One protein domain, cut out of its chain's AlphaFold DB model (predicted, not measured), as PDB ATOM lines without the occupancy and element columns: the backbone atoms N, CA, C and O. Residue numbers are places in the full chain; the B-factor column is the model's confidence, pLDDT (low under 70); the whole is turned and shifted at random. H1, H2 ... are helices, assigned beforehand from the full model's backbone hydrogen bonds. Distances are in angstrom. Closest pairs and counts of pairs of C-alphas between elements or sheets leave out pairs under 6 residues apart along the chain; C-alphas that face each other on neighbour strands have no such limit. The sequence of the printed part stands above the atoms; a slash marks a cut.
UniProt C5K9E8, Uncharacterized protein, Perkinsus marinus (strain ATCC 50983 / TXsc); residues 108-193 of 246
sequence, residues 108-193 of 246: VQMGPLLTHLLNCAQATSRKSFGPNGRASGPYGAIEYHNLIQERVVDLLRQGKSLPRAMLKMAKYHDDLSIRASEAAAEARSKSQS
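Overview. This is residues 108 to 193 of the 246 residues of an uncharacterized protein of Perkinsus marinus (strain ATCC 50983 / TXsc) (UniProt C5K9E8). Two long helices, H1 and H2, make a V that is narrow where H1 ends and H2 begins, and the short helix H3 sits in its open end, touching both. The fourth helix, H4, crosses H2 near the narrow end with residues 176 to 184, and its last residues make one end of the longest axis. The printed part has 86 residues with four named helices, H1, H2, H3 and H4 along the chain, and no named strand, and its class is all helix. It is only just compact, close to loose, with a radius of gyration of the C-alphas of 14.0 A, and it is elongated, spanning 44 by 23 by 17 A.

Along the chain. H1 is residues 110 to 125, 23.9 A from first to last C-alpha, and begins at C-alpha 110 at (168.609, 204.390, 194.865). H2, the longest helix with 21 residues, is residues 137 to 157 and measures 31.0 A; its C-alpha 137 is at (153.226, 200.822, 214.531). H3 is residues 162 to 170. H4 is residues 174 to 193, 29.0 A long, and ends at C-alpha 193 at (135.395, 206.093, 221.296).

Arrangement. H1 and H2 are the hubs, touching three other helices each. They form a helical hairpin, running opposite ways at a steep tilt of 40 degrees. They touch through residues 120 to 125 of H1 and 137 to 145 of H2 alone, with the C-alphas of Thr 124 and Gly 137 closest at 4.1 A. H1 and H3 touch and run the same way at a shallow tilt of 32 degrees; their closest C-alphas, of Pro 112 and Ala 170, are 4.2 A apart. H2 and H3 form a second helical hairpin, opposite ways at a shallow tilt of 26 degrees; H2 touches H3 with residues 148 to 156 alone, and the closest C-alphas are those of Val 152 and Ala 165, 5.2 A apart. H4 touches H2 with residues 176 to 184 alone, at a steep tilt of 51 degrees and opposite ways; the C-alphas of Gly 140 and Ala 180 are closest, at 4.8 A. H1 and H4 only just touch, with 3 pairs of C-alphas within 8 A, the closest being those of Ala 123 and Ser 177 at 5.5 A. H3 and H4 are apart. In H4 every O i to N i+4 pair is within hydrogen-bond range; in H1 it is 11 of 12, in H2 14 of 17 and in H3 3 of 5.

Size, cuts and confidence. The two C-alphas farthest apart are those of Ser 161 and Ser 193, 44.9 A. The printed part has no cut. The link from H1 to H2, with 11 residues, is long; the links from H2 to H3 and from H3 to H4 are tight. The mean pLDDT of the printed part is 71.0, and 40 residues are under 70, among them residues 108 to 114, 128 to 134, 136 to 142 and 188 to 193.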
ATOM      1  N   VAL A 108     167.928 209.322 189.278       51.88
ATOM      2  CA  VAL A 108     167.413 209.168 190.642       51.88
ATOM      3  C   VAL A 108     168.204 208.095 191.380       51.88
ATOM      4  O   VAL A 108     168.201 206.919 191.024       51.88
ATOM      5  N   GLN A 109     168.894 208.522 192.432       53.91
ATOM      6  CA  GLN A 109     169.767 207.662 193.215       53.91
ATOM      7  C   GLN A 109     168.949 206.714 194.105       53.91
ATOM      8  O   GLN A 109     168.126 207.152 194.912       53.91
ATOM      9  N   MET A 110     169.245 205.413 194.023       53.72
ATOM     10  CA  MET A 110     168.609 204.390 194.865       53.72
ATOM     11  C   MET A 110     168.952 204.529 196.358       53.72
ATOM     12  O   MET A 110     168.177 204.082 197.196       53.72
ATOM     13  N   GLY A 111     170.062 205.190 196.714       59.47
ATOM     14  CA  GLY A 111     170.445 205.457 198.109       59.47
ATOM     15  C   GLY A 111     169.364 206.225 198.889       59.47
ATOM     16  O   GLY A 111     168.753 205.638 199.779       59.47
ATOM     17  N   PRO A 112     169.052 207.487 198.525       68.00
ATOM     18  CA  PRO A 112     167.947 208.266 199.096       68.00
ATOM     19  C   PRO A 112     166.610 207.524 199.209       68.00
ATOM     20  O   PRO A 112     165.893 207.668 200.200       68.00
ATOM     21  N   LEU A 113     166.295 206.710 198.201       62.94
ATOM     22  CA  LEU A 113     165.108 205.864 198.147       62.94
ATOM     23  C   LEU A 113     165.143 204.751 199.207       62.94
ATOM     24  O   LEU A 113     164.162 204.582 199.931       62.94
ATOM     25  N   LEU A 114     166.247 204.014 199.333       61.62
ATOM     26  CA  LEU A 114     166.419 202.963 200.344       61.62
ATOM     27  C   LEU A 114     166.465 203.542 201.766       61.62
ATOM     28  O   LEU A 114     165.848 202.987 202.675       61.62
ATOM     29  N   THR A 115     167.121 204.688 201.971       70.31
ATOM     30  CA  THR A 115     167.140 205.348 203.286       70.31
ATOM     31  C   THR A 115     165.741 205.809 203.704       70.31
ATOM     32  O   THR A 115     165.391 205.671 204.872       70.31
ATOM     33  N   HIS A 116     164.882 206.249 202.773       76.62
ATOM     34  CA  HIS A 116     163.477 206.555 203.089       76.62
ATOM     35  C   HIS A 116     162.695 205.347 203.621       76.62
ATOM     36  O   HIS A 116     161.895 205.487 204.545       76.62
ATOM     37  N   LEU A 117     162.939 204.145 203.092       68.75
ATOM     38  CA  LEU A 117     162.307 202.922 203.599       68.75
ATOM     39  C   LEU A 117     162.758 202.606 205.033       68.75
ATOM     40  O   LEU A 117     161.923 202.281 205.877       68.75
ATOM     41  N   LEU A 118     164.050 202.778 205.333       68.75
ATOM     42  CA  LEU A 118     164.583 202.662 206.696       68.75
ATOM     43  C   LEU A 118     163.965 203.714 207.633       68.75
ATOM     44  O   LEU A 118     163.540 203.376 208.737       68.75
ATOM     45  N   ASN A 119     163.824 204.958 207.169       80.62
ATOM     46  CA  ASN A 119     163.179 206.051 207.903       80.62
ATOM     47  C   ASN A 119     161.699 205.734 208.215       80.62
ATOM     48  O   ASN A 119     161.241 205.927 209.344       80.62
ATOM     49  N   CYS A 120     160.956 205.174 207.251       73.62
ATOM     50  CA  CYS A 120     159.582 204.704 207.455       73.62
ATOM     51  C   CYS A 120     159.509 203.543 208.460       73.62
ATOM     52  O   CYS A 120     158.615 203.516 209.306       73.62
ATOM     53  N   ALA A 121     160.451 202.595 208.402       67.31
ATOM     54  CA  ALA A 121     160.523 201.488 209.353       67.31
ATOM     55  C   ALA A 121     160.799 201.992 210.783       67.31
ATOM     56  O   ALA A 121     160.096 201.597 211.715       67.31
ATOM     57  N   GLN A 122     161.736 202.930 210.961       72.88
ATOM     58  CA  GLN A 122     162.023 203.573 212.252       72.88
ATOM     59  C   GLN A 122     160.795 204.294 212.837       72.88
ATOM     60  O   GLN A 122     160.525 204.175 214.035       72.88
ATOM     61  N   ALA A 123     159.989 204.958 211.999       76.38
ATOM     62  CA  ALA A 123     158.753 205.622 212.425       76.38
ATOM     63  C   ALA A 123     157.688 204.659 213.000       76.38
ATOM     64  O   ALA A 123     156.840 205.089 213.791       76.38
ATOM     65  N   THR A 124     157.739 203.354 212.682       67.88
ATOM     66  CA  THR A 124     156.860 202.350 213.325       67.88
ATOM     67  C   THR A 124     157.177 202.161 214.809       67.88
ATOM     68  O   THR A 124     156.258 202.008 215.616       67.88
ATOM     69  N   SER A 125     158.459 202.213 215.179       71.31
ATOM     70  CA  SER A 125     158.947 201.929 216.533       71.31
ATOM     71  C   SER A 125     158.854 203.127 217.479       71.31
ATOM     72  O   SER A 125     158.876 202.938 218.699       71.31
ATOM     73  N   ARG A 126     158.736 204.356 216.953       78.50
ATOM     74  CA  ARG A 126     158.593 205.565 217.781       78.50
ATOM     75  C   ARG A 126     157.339 205.476 218.650       78.50
ATOM     76  O   ARG A 126     156.296 205.033 218.185       78.50
ATOM     77  N   LYS A 127     157.434 205.899 219.909       77.31
ATOM     78  CA  LYS A 127     156.313 205.933 220.859       77.31
ATOM     79  C   LYS A 127     155.680 207.321 220.889       77.31
ATOM     80  O   LYS A 127     156.401 208.315 220.862       77.31
ATOM     81  N   SER A 128     154.354 207.377 220.991       68.94
ATOM     82  CA  SER A 128     153.629 208.638 221.156       68.94
ATOM     83  C   SER A 128     153.724 209.148 222.597       68.94
ATOM     84  O   SER A 128     153.754 208.352 223.535       68.94
ATOM     85  N   PHE A 129     153.710 210.472 222.787       64.06
ATOM     86  CA  PHE A 129     153.826 211.117 224.106       64.06
ATOM     87  C   PHE A 129     152.609 210.927 225.038       64.06
ATOM     88  O   PHE A 129     152.636 211.362 226.185       64.06
ATOM     89  N   GLY A 130     151.536 210.275 224.576       58.53
ATOM     90  CA  GLY A 130     150.354 209.999 225.399       58.53
ATOM     91  C   GLY A 130     150.629 209.002 226.542       58.53
ATOM     92  O   GLY A 130     151.546 208.185 226.441       58.53
ATOM     93  N   PRO A 131     149.787 208.968 227.595       45.69
ATOM     94  CA  PRO A 131     150.077 208.317 228.886       45.69
ATOM     95  C   PRO A 131     150.254 206.787 228.860       45.69
ATOM     96  O   PRO A 131     150.543 206.187 229.887       45.69
ATOM     97  N   ASN A 132     150.082 206.137 227.705       58.78
ATOM     98  CA  ASN A 132     150.319 204.703 227.513       58.78
ATOM     99  C   ASN A 132     151.477 204.387 226.542       58.78
ATOM    100  O   ASN A 132     151.652 203.224 226.182       58.78
ATOM    101  N   GLY A 133     152.241 205.392 226.086       63.62
ATOM    102  CA  GLY A 133     153.553 205.236 225.432       63.62
ATOM    103  C   GLY A 133     153.629 204.216 224.290       63.62
ATOM    104  O   GLY A 133     154.640 203.522 224.150       63.62
ATOM    105  N   ARG A 134     152.556 204.045 223.507       69.50
ATOM    106  CA  ARG A 134     152.471 202.975 222.501       69.50
ATOM    107  C   ARG A 134     153.225 203.359 221.234       69.50
ATOM    108  O   ARG A 134     153.077 204.476 220.742       69.50
ATOM    109  N   ALA A 135     153.956 202.399 220.669       71.62
ATOM    110  CA  ALA A 135     154.583 202.539 219.358       71.62
ATOM    111  C   ALA A 135     153.553 202.974 218.295       71.62
ATOM    112  O   ALA A 135     152.399 202.532 218.348       71.62
ATOM    113  N   SER A 136     153.935 203.822 217.339       69.25
ATOM    114  CA  SER A 136     153.085 204.251 216.214       69.25
ATOM    115  C   SER A 136     152.605 203.060 215.385       69.25
ATOM    116  O   SER A 136     151.506 203.071 214.826       69.25
ATOM    117  N   GLY A 137     153.449 202.028 215.307       61.59
ATOM    118  CA  GLY A 137     153.226 200.822 214.531       61.59
ATOM    119  C   GLY A 137     153.059 201.109 213.034       61.59
ATOM    120  O   GLY A 137     153.527 202.136 212.531       61.59
ATOM    121  N   PRO A 138     152.351 200.227 212.311       58.41
ATOM    122  CA  PRO A 138     152.125 200.350 210.872       58.41
ATOM    123  C   PRO A 138     151.471 201.671 210.416       58.41
ATOM    124  O   PRO A 138     151.624 202.044 209.254       58.41
ATOM    125  N   TYR A 139     150.754 202.393 211.288       63.84
ATOM    126  CA  TYR A 139     150.162 203.698 210.951       63.84
ATOM    127  C   TYR A 139     151.225 204.806 210.889       63.84
ATOM    128  O   TYR A 139     151.222 205.607 209.960       63.84
ATOM    129  N   GLY A 140     152.187 204.809 211.822       65.12
ATOM    130  CA  GLY A 140     153.255 205.814 211.858       65.12
ATOM    131  C   GLY A 140     154.154 205.805 210.623       65.12
ATOM    132  O   GLY A 140     154.564 206.864 210.174       65.12
ATOM    133  N   ALA A 141     154.406 204.635 210.024       66.25
ATOM    134  CA  ALA A 141     155.136 204.553 208.755       66.25
ATOM    135  C   ALA A 141     154.387 205.224 207.593       66.25
ATOM    136  O   ALA A 141     155.009 205.923 206.796       66.25
ATOM    137  N   ILE A 142     153.064 205.028 207.503       63.56
ATOM    138  CA  ILE A 142     152.233 205.660 206.469       63.56
ATOM    139  C   ILE A 142     152.217 207.173 206.665       63.56
ATOM    140  O   ILE A 142     152.467 207.912 205.719       63.56
ATOM    141  N   GLU A 143     151.979 207.638 207.890       72.44
ATOM    142  CA  GLU A 143     151.851 209.072 208.134       72.44
ATOM    143  C   GLU A 143     153.195 209.802 208.027       72.44
ATOM    144  O   GLU A 143     153.272 210.869 207.422       72.44
ATOM    145  N   TYR A 144     154.292 209.185 208.480       79.62
ATOM    146  CA  TYR A 144     155.645 209.687 208.230       79.62
ATOM    147  C   TYR A 144     155.930 209.810 206.727       79.62
ATOM    148  O   TYR A 144     156.448 210.832 206.275       79.62
ATOM    149  N   HIS A 145     155.561 208.786 205.948       77.31
ATOM    150  CA  HIS A 145     155.707 208.785 204.496       77.31
ATOM    151  C   HIS A 145     154.896 209.916 203.846       77.31
ATOM    152  O   HIS A 145     155.447 210.633 203.014       77.31
ATOM    153  N   ASN A 146     153.631 210.111 204.235       70.75
ATOM    154  CA  ASN A 146     152.782 211.192 203.722       70.75
ATOM    155  C   ASN A 146     153.406 212.570 204.006       70.75
ATOM    156  O   ASN A 146     153.610 213.361 203.088       70.75
ATOM    157  N   LEU A 147     153.807 212.822 205.254       81.25
ATOM    158  CA  LEU A 147     154.356 214.111 205.686       81.25
ATOM    159  C   LEU A 147     155.680 214.484 204.994       81.25
ATOM    160  O   LEU A 147     155.936 215.664 204.740       81.25
ATOM    161  N   ILE A 148     156.548 213.512 204.682       82.25
ATOM    162  CA  ILE A 148     157.770 213.799 203.908       82.25
ATOM    163  C   ILE A 148     157.494 213.876 202.403       82.25
ATOM    164  O   ILE A 148     158.147 214.654 201.709       82.25
ATOM    165  N   GLN A 149     156.496 213.145 201.898       72.69
ATOM    166  CA  GLN A 149     156.037 213.249 200.515       72.69
ATOM    167  C   GLN A 149     155.482 214.649 200.205       72.69
ATOM    168  O   GLN A 149     155.811 215.199 199.156       72.69
ATOM    169  N   GLU A 150     154.711 215.261 201.109       75.31
ATOM    170  CA  GLU A 150     154.250 216.655 200.977       75.31
ATOM    171  C   GLU A 150     155.435 217.612 200.773       75.31
ATOM    172  O   GLU A 150     155.499 218.320 199.767       75.31
ATOM    173  N   ARG A 151     156.453 217.537 201.647       79.06
ATOM    174  CA  ARG A 151     157.692 218.335 201.531       79.06
ATOM    175  C   ARG A 151     158.435 218.109 200.204       79.06
ATOM    176  O   ARG A 151     159.072 219.033 199.702       79.06
ATOM    177  N   VAL A 152     158.386 216.902 199.636       73.06
ATOM    178  CA  VAL A 152     158.990 216.578 198.328       73.06
ATOM    179  C   VAL A 152     158.186 217.201 197.190       73.06
ATOM    180  O   VAL A 152     158.769 217.849 196.322       73.06
ATOM    181  N   VAL A 153     156.857 217.064 197.212       67.44
ATOM    182  CA  VAL A 153     155.957 217.671 196.220       67.44
ATOM    183  C   VAL A 153     156.087 219.195 196.226       67.44
ATOM    184  O   VAL A 153     156.160 219.790 195.152       67.44
ATOM    185  N   ASP A 154     156.211 219.830 197.391       73.88
ATOM    186  CA  ASP A 154     156.399 221.283 197.487       73.88
ATOM    187  C   ASP A 154     157.758 221.754 196.960       73.88
ATOM    188  O   ASP A 154     157.830 222.781 196.286       73.88
ATOM    189  N   LEU A 155     158.834 220.986 197.147       69.31
ATOM    190  CA  LEU A 155     160.119 221.290 196.507       69.31
ATOM    191  C   LEU A 155     160.056 221.123 194.981       69.31
ATOM    192  O   LEU A 155     160.617 221.944 194.255       69.31
ATOM    193  N   LEU A 156     159.321 220.122 194.487       63.91
ATOM    194  CA  LEU A 156     159.049 219.961 193.055       63.91
ATOM    195  C   LEU A 156     158.127 221.066 192.506       63.91
ATOM    196  O   LEU A 156     158.227 221.390 191.325       63.91
ATOM    197  N   ARG A 157     157.237 221.660 193.316       63.22
ATOM    198  CA  ARG A 157     156.454 222.865 192.960       63.22
ATOM    199  C   ARG A 157     157.344 224.113 192.900       63.22
ATOM    200  O   ARG A 157     157.198 224.916 191.990       63.22
ATOM    201  N   GLN A 158     158.325 224.233 193.797       74.44
ATOM    202  CA  GLN A 158     159.340 225.305 193.833       74.44
ATOM    203  C   GLN A 158     160.464 225.155 192.780       74.44
ATOM    204  O   GLN A 158     161.545 225.738 192.936       74.44
ATOM    205  N   GLY A 159     160.254 224.335 191.743       63.72
ATOM    206  CA  GLY A 159     161.206 224.123 190.650       63.72
ATOM    207  C   GLY A 159     162.544 223.499 191.064       63.72
ATOM    208  O   GLY A 159     163.539 223.695 190.371       63.72
ATOM    209  N   LYS A 160     162.627 222.790 192.200       70.38
ATOM    210  CA  LYS A 160     163.858 222.073 192.579       70.38
ATOM    211  C   LYS A 160     163.961 220.767 191.792       70.38
ATOM    212  O   LYS A 160     162.952 220.093 191.594       70.38
ATOM    213  N   SER A 161     165.174 220.401 191.373       66.19
ATOM    214  CA  SER A 161     165.387 219.167 190.611       66.19
ATOM    215  C   SER A 161     165.062 217.915 191.431       66.19
ATOM    216  O   SER A 161     165.083 217.924 192.670       66.19
ATOM    217  N   LEU A 162     164.750 216.822 190.731       63.00
ATOM    218  CA  LEU A 162     164.252 215.597 191.348       63.00
ATOM    219  C   LEU A 162     165.220 215.010 192.398       63.00
ATOM    220  O   LEU A 162     164.754 214.763 193.510       63.00
ATOM    221  N   PRO A 163     166.548 214.883 192.180       64.69
ATOM    222  CA  PRO A 163     167.473 214.445 193.229       64.69
ATOM    223  C   PRO A 163     167.479 215.378 194.438       64.69
ATOM    224  O   PRO A 163     167.534 214.917 195.576       64.69
ATOM    225  N   ARG A 164     167.385 216.698 194.218       71.06
ATOM    226  CA  ARG A 164     167.393 217.696 195.297       71.06
ATOM    227  C   ARG A 164     166.147 217.592 196.181       71.06
ATOM    228  O   ARG A 164     166.249 217.833 197.385       71.06
ATOM    229  N   ALA A 165     165.010 217.200 195.607       73.00
ATOM    230  CA  ALA A 165     163.794 216.868 196.343       73.00
ATOM    231  C   ALA A 165     163.900 215.487 197.026       73.00
ATOM    232  O   ALA A 165     163.690 215.389 198.235       73.00
ATOM    233  N   MET A 166     164.324 214.442 196.304       68.88
ATOM    234  CA  MET A 166     164.484 213.070 196.824       68.88
ATOM    235  C   MET A 166     165.479 212.975 197.994       68.88
ATOM    236  O   MET A 166     165.256 212.215 198.934       68.88
ATOM    237  N   LEU A 167     166.529 213.803 198.013       76.38
ATOM    238  CA  LEU A 167     167.463 213.920 199.143       76.38
ATOM    239  C   LEU A 167     166.790 214.351 200.461       76.38
ATOM    240  O   LEU A 167     167.363 214.140 201.529       76.38
ATOM    241  N   LYS A 168     165.570 214.908 200.440       78.19
ATOM    242  CA  LYS A 168     164.794 215.116 201.674       78.19
ATOM    243  C   LYS A 168     164.246 213.814 202.244       78.19
ATOM    244  O   LYS A 168     164.232 213.698 203.462       78.19
ATOM    245  N   MET A 169     163.857 212.848 201.414       70.62
ATOM    246  CA  MET A 169     163.372 211.532 201.863       70.62
ATOM    247  C   MET A 169     164.501 210.697 202.487       70.62
ATOM    248  O   MET A 169     164.262 209.912 203.403       70.62
ATOM    249  N   ALA A 170     165.741 210.928 202.038       73.44
ATOM    250  CA  ALA A 170     166.938 210.308 202.599       73.44
ATOM    251  C   ALA A 170     167.162 210.669 204.078       73.44
ATOM    252  O   ALA A 170     167.556 209.823 204.876       73.44
ATOM    253  N   LYS A 171     166.914 211.929 204.461       83.75
ATOM    254  CA  LYS A 171     167.087 212.377 205.846       83.75
ATOM    255  C   LYS A 171     165.934 211.868 206.719       83.75
ATOM    256  O   LYS A 171     164.776 211.986 206.336       83.75
ATOM    257  N   TYR A 172     166.248 211.380 207.918       80.81
ATOM    258  CA  TYR A 172     165.245 211.136 208.953       80.81
ATOM    259  C   TYR A 172     164.775 212.465 209.569       80.81
ATOM    260  O   TYR A 172     165.596 213.292 209.981       80.81
ATOM    261  N   HIS A 173     163.459 212.686 209.607       86.25
ATOM    262  CA  HIS A 173     162.833 213.909 210.130       86.25
ATOM    263  C   HIS A 173     162.156 213.606 211.460       86.25
ATOM    264  O   HIS A 173     161.039 213.089 211.507       86.25
ATOM    265  N   ASP A 174     162.859 213.901 212.549       85.44
ATOM    266  CA  ASP A 174     162.417 213.547 213.898       85.44
ATOM    267  C   ASP A 174     161.078 214.222 214.265       85.44
ATOM    268  O   ASP A 174     160.206 213.595 214.865       85.44
ATOM    269  N   ASP A 175     160.865 215.445 213.768       89.75
ATOM    270  CA  ASP A 175     159.627 216.228 213.840       89.75
ATOM    271  C   ASP A 175     158.439 215.556 213.129       89.75
ATOM    272  O   ASP A 175     157.333 215.499 213.669       89.75
ATOM    273  N   LEU A 176     158.657 214.998 211.935       88.69
ATOM    274  CA  LEU A 176     157.607 214.278 211.207       88.69
ATOM    275  C   LEU A 176     157.303 212.930 211.854       88.69
ATOM    276  O   LEU A 176     156.155 212.495 211.868       88.69
ATOM    277  N   SER A 177     158.321 212.281 212.416       84.81
ATOM    278  CA  SER A 177     158.187 211.007 213.121       84.81
ATOM    279  C   SER A 177     157.412 211.167 214.438       84.81
ATOM    280  O   SER A 177     156.598 210.304 214.777       84.81
ATOM    281  N   ILE A 178     157.568 212.300 215.139       87.25
ATOM    282  CA  ILE A 178     156.701 212.709 216.261       87.25
ATOM    283  C   ILE A 178     155.249 212.862 215.793       87.25
ATOM    284  O   ILE A 178     154.385 212.120 216.267       87.25
ATOM    285  N   ARG A 179     154.992 213.739 214.810       86.12
ATOM    286  CA  ARG A 179     153.633 214.018 214.302       86.12
ATOM    287  C   ARG A 179     152.917 212.756 213.815       86.12
ATOM    288  O   ARG A 179     151.744 212.549 214.113       86.12
ATOM    289  N   ALA A 180     153.634 211.870 213.124       81.94
ATOM    290  CA  ALA A 180     153.121 210.578 212.675       81.94
ATOM    291  C   ALA A 180     152.750 209.634 213.838       81.94
ATOM    292  O   ALA A 180     151.793 208.862 213.737       81.94
ATOM    293  N   SER A 181     153.480 209.694 214.957       81.50
ATOM    294  CA  SER A 181     153.176 208.925 216.172       81.50
ATOM    295  C   SER A 181     151.951 209.467 216.914       81.50
ATOM    296  O   SER A 181     151.132 208.697 217.428       81.50
ATOM    297  N   GLU A 182     151.790 210.790 216.931       84.81
ATOM    298  CA  GLU A 182     150.647 211.496 217.521       84.81
ATOM    299  C   GLU A 182     149.364 211.237 216.726       84.81
ATOM    300  O   GLU A 182     148.389 210.754 217.303       84.81
ATOM    301  N   ALA A 183     149.389 211.405 215.400       81.06
ATOM    302  CA  ALA A 183     148.281 211.044 214.512       81.06
ATOM    303  C   ALA A 183     147.904 209.554 214.635       81.06
ATOM    304  O   ALA A 183     146.726 209.206 214.742       81.06
ATOM    305  N   ALA A 184     148.895 208.656 214.738       72.31
ATOM    306  CA  ALA A 184     148.645 207.242 215.018       72.31
ATOM    307  C   ALA A 184     147.961 207.023 216.380       72.31
ATOM    308  O   ALA A 184     147.140 206.115 216.524       72.31
ATOM    309  N   ALA A 185     148.295 207.798 217.416       76.06
ATOM    310  CA  ALA A 185     147.625 207.733 218.717       76.06
ATOM    311  C   ALA A 185     146.189 208.285 218.662       76.06
ATOM    312  O   ALA A 185     145.279 207.654 219.203       76.06
ATOM    313  N   GLU A 186     145.968 209.394 217.959       79.00
ATOM    314  CA  GLU A 186     144.652 210.009 217.782       79.00
ATOM    315  C   GLU A 186     143.693 209.093 217.006       79.00
ATOM    316  O   GLU A 186     142.573 208.846 217.457       79.00
ATOM    317  N   ALA A 187     144.146 208.501 215.895       70.06
ATOM    318  CA  ALA A 187     143.370 207.535 215.117       70.06
ATOM    319  C   ALA A 187     142.949 206.318 215.962       70.06
ATOM    320  O   ALA A 187     141.811 205.861 215.878       70.06
ATOM    321  N   ARG A 188     143.834 205.827 216.842       67.94
ATOM    322  CA  ARG A 188     143.512 204.757 217.803       67.94
ATOM    323  C   ARG A 188     142.499 205.205 218.862       67.94
ATOM    324  O   ARG A 188     141.620 204.422 219.202       67.94
ATOM    325  N   SER A 189     142.590 206.445 219.348       69.00
ATOM    326  CA  SER A 189     141.639 207.020 220.311       69.00
ATOM    327  C   SER A 189     140.227 207.137 219.718       69.00
ATOM    328  O   SER A 189     139.270 206.623 220.298       69.00
ATOM    329  N   LYS A 190     140.103 207.701 218.506       68.31
ATOM    330  CA  LYS A 190     138.831 207.800 217.763       68.31
ATOM    331  C   LYS A 190     138.200 206.422 217.517       68.31
ATOM    332  O   LYS A 190     137.006 206.242 217.734       68.31
ATOM    333  N   SER A 191     139.004 205.420 217.161       59.66
ATOM    334  CA  SER A 191     138.533 204.033 217.003       59.66
ATOM    335  C   SER A 191     138.098 203.359 218.312       59.66
ATOM    336  O   SER A 191     137.361 202.377 218.270       59.66
ATOM    337  N   GLN A 192     138.532 203.848 219.479       57.56
ATOM    338  CA  GLN A 192     138.064 203.354 220.779       57.56
ATOM    339  C   GLN A 192     136.819 204.092 221.287       57.56
ATOM    340  O   GLN A 192     136.019 203.487 222.005       57.56
ATOM    341  N   SER A 193     136.613 205.363 220.921       53.97
ATOM    342  CA  SER A 193     135.395 206.093 221.296       53.97
ATOM    343  C   SER A 193     134.159 205.562 220.565       53.97
ATOM    344  O   SER A 193     133.134 205.350 221.212       53.97
TER     345      SER A 193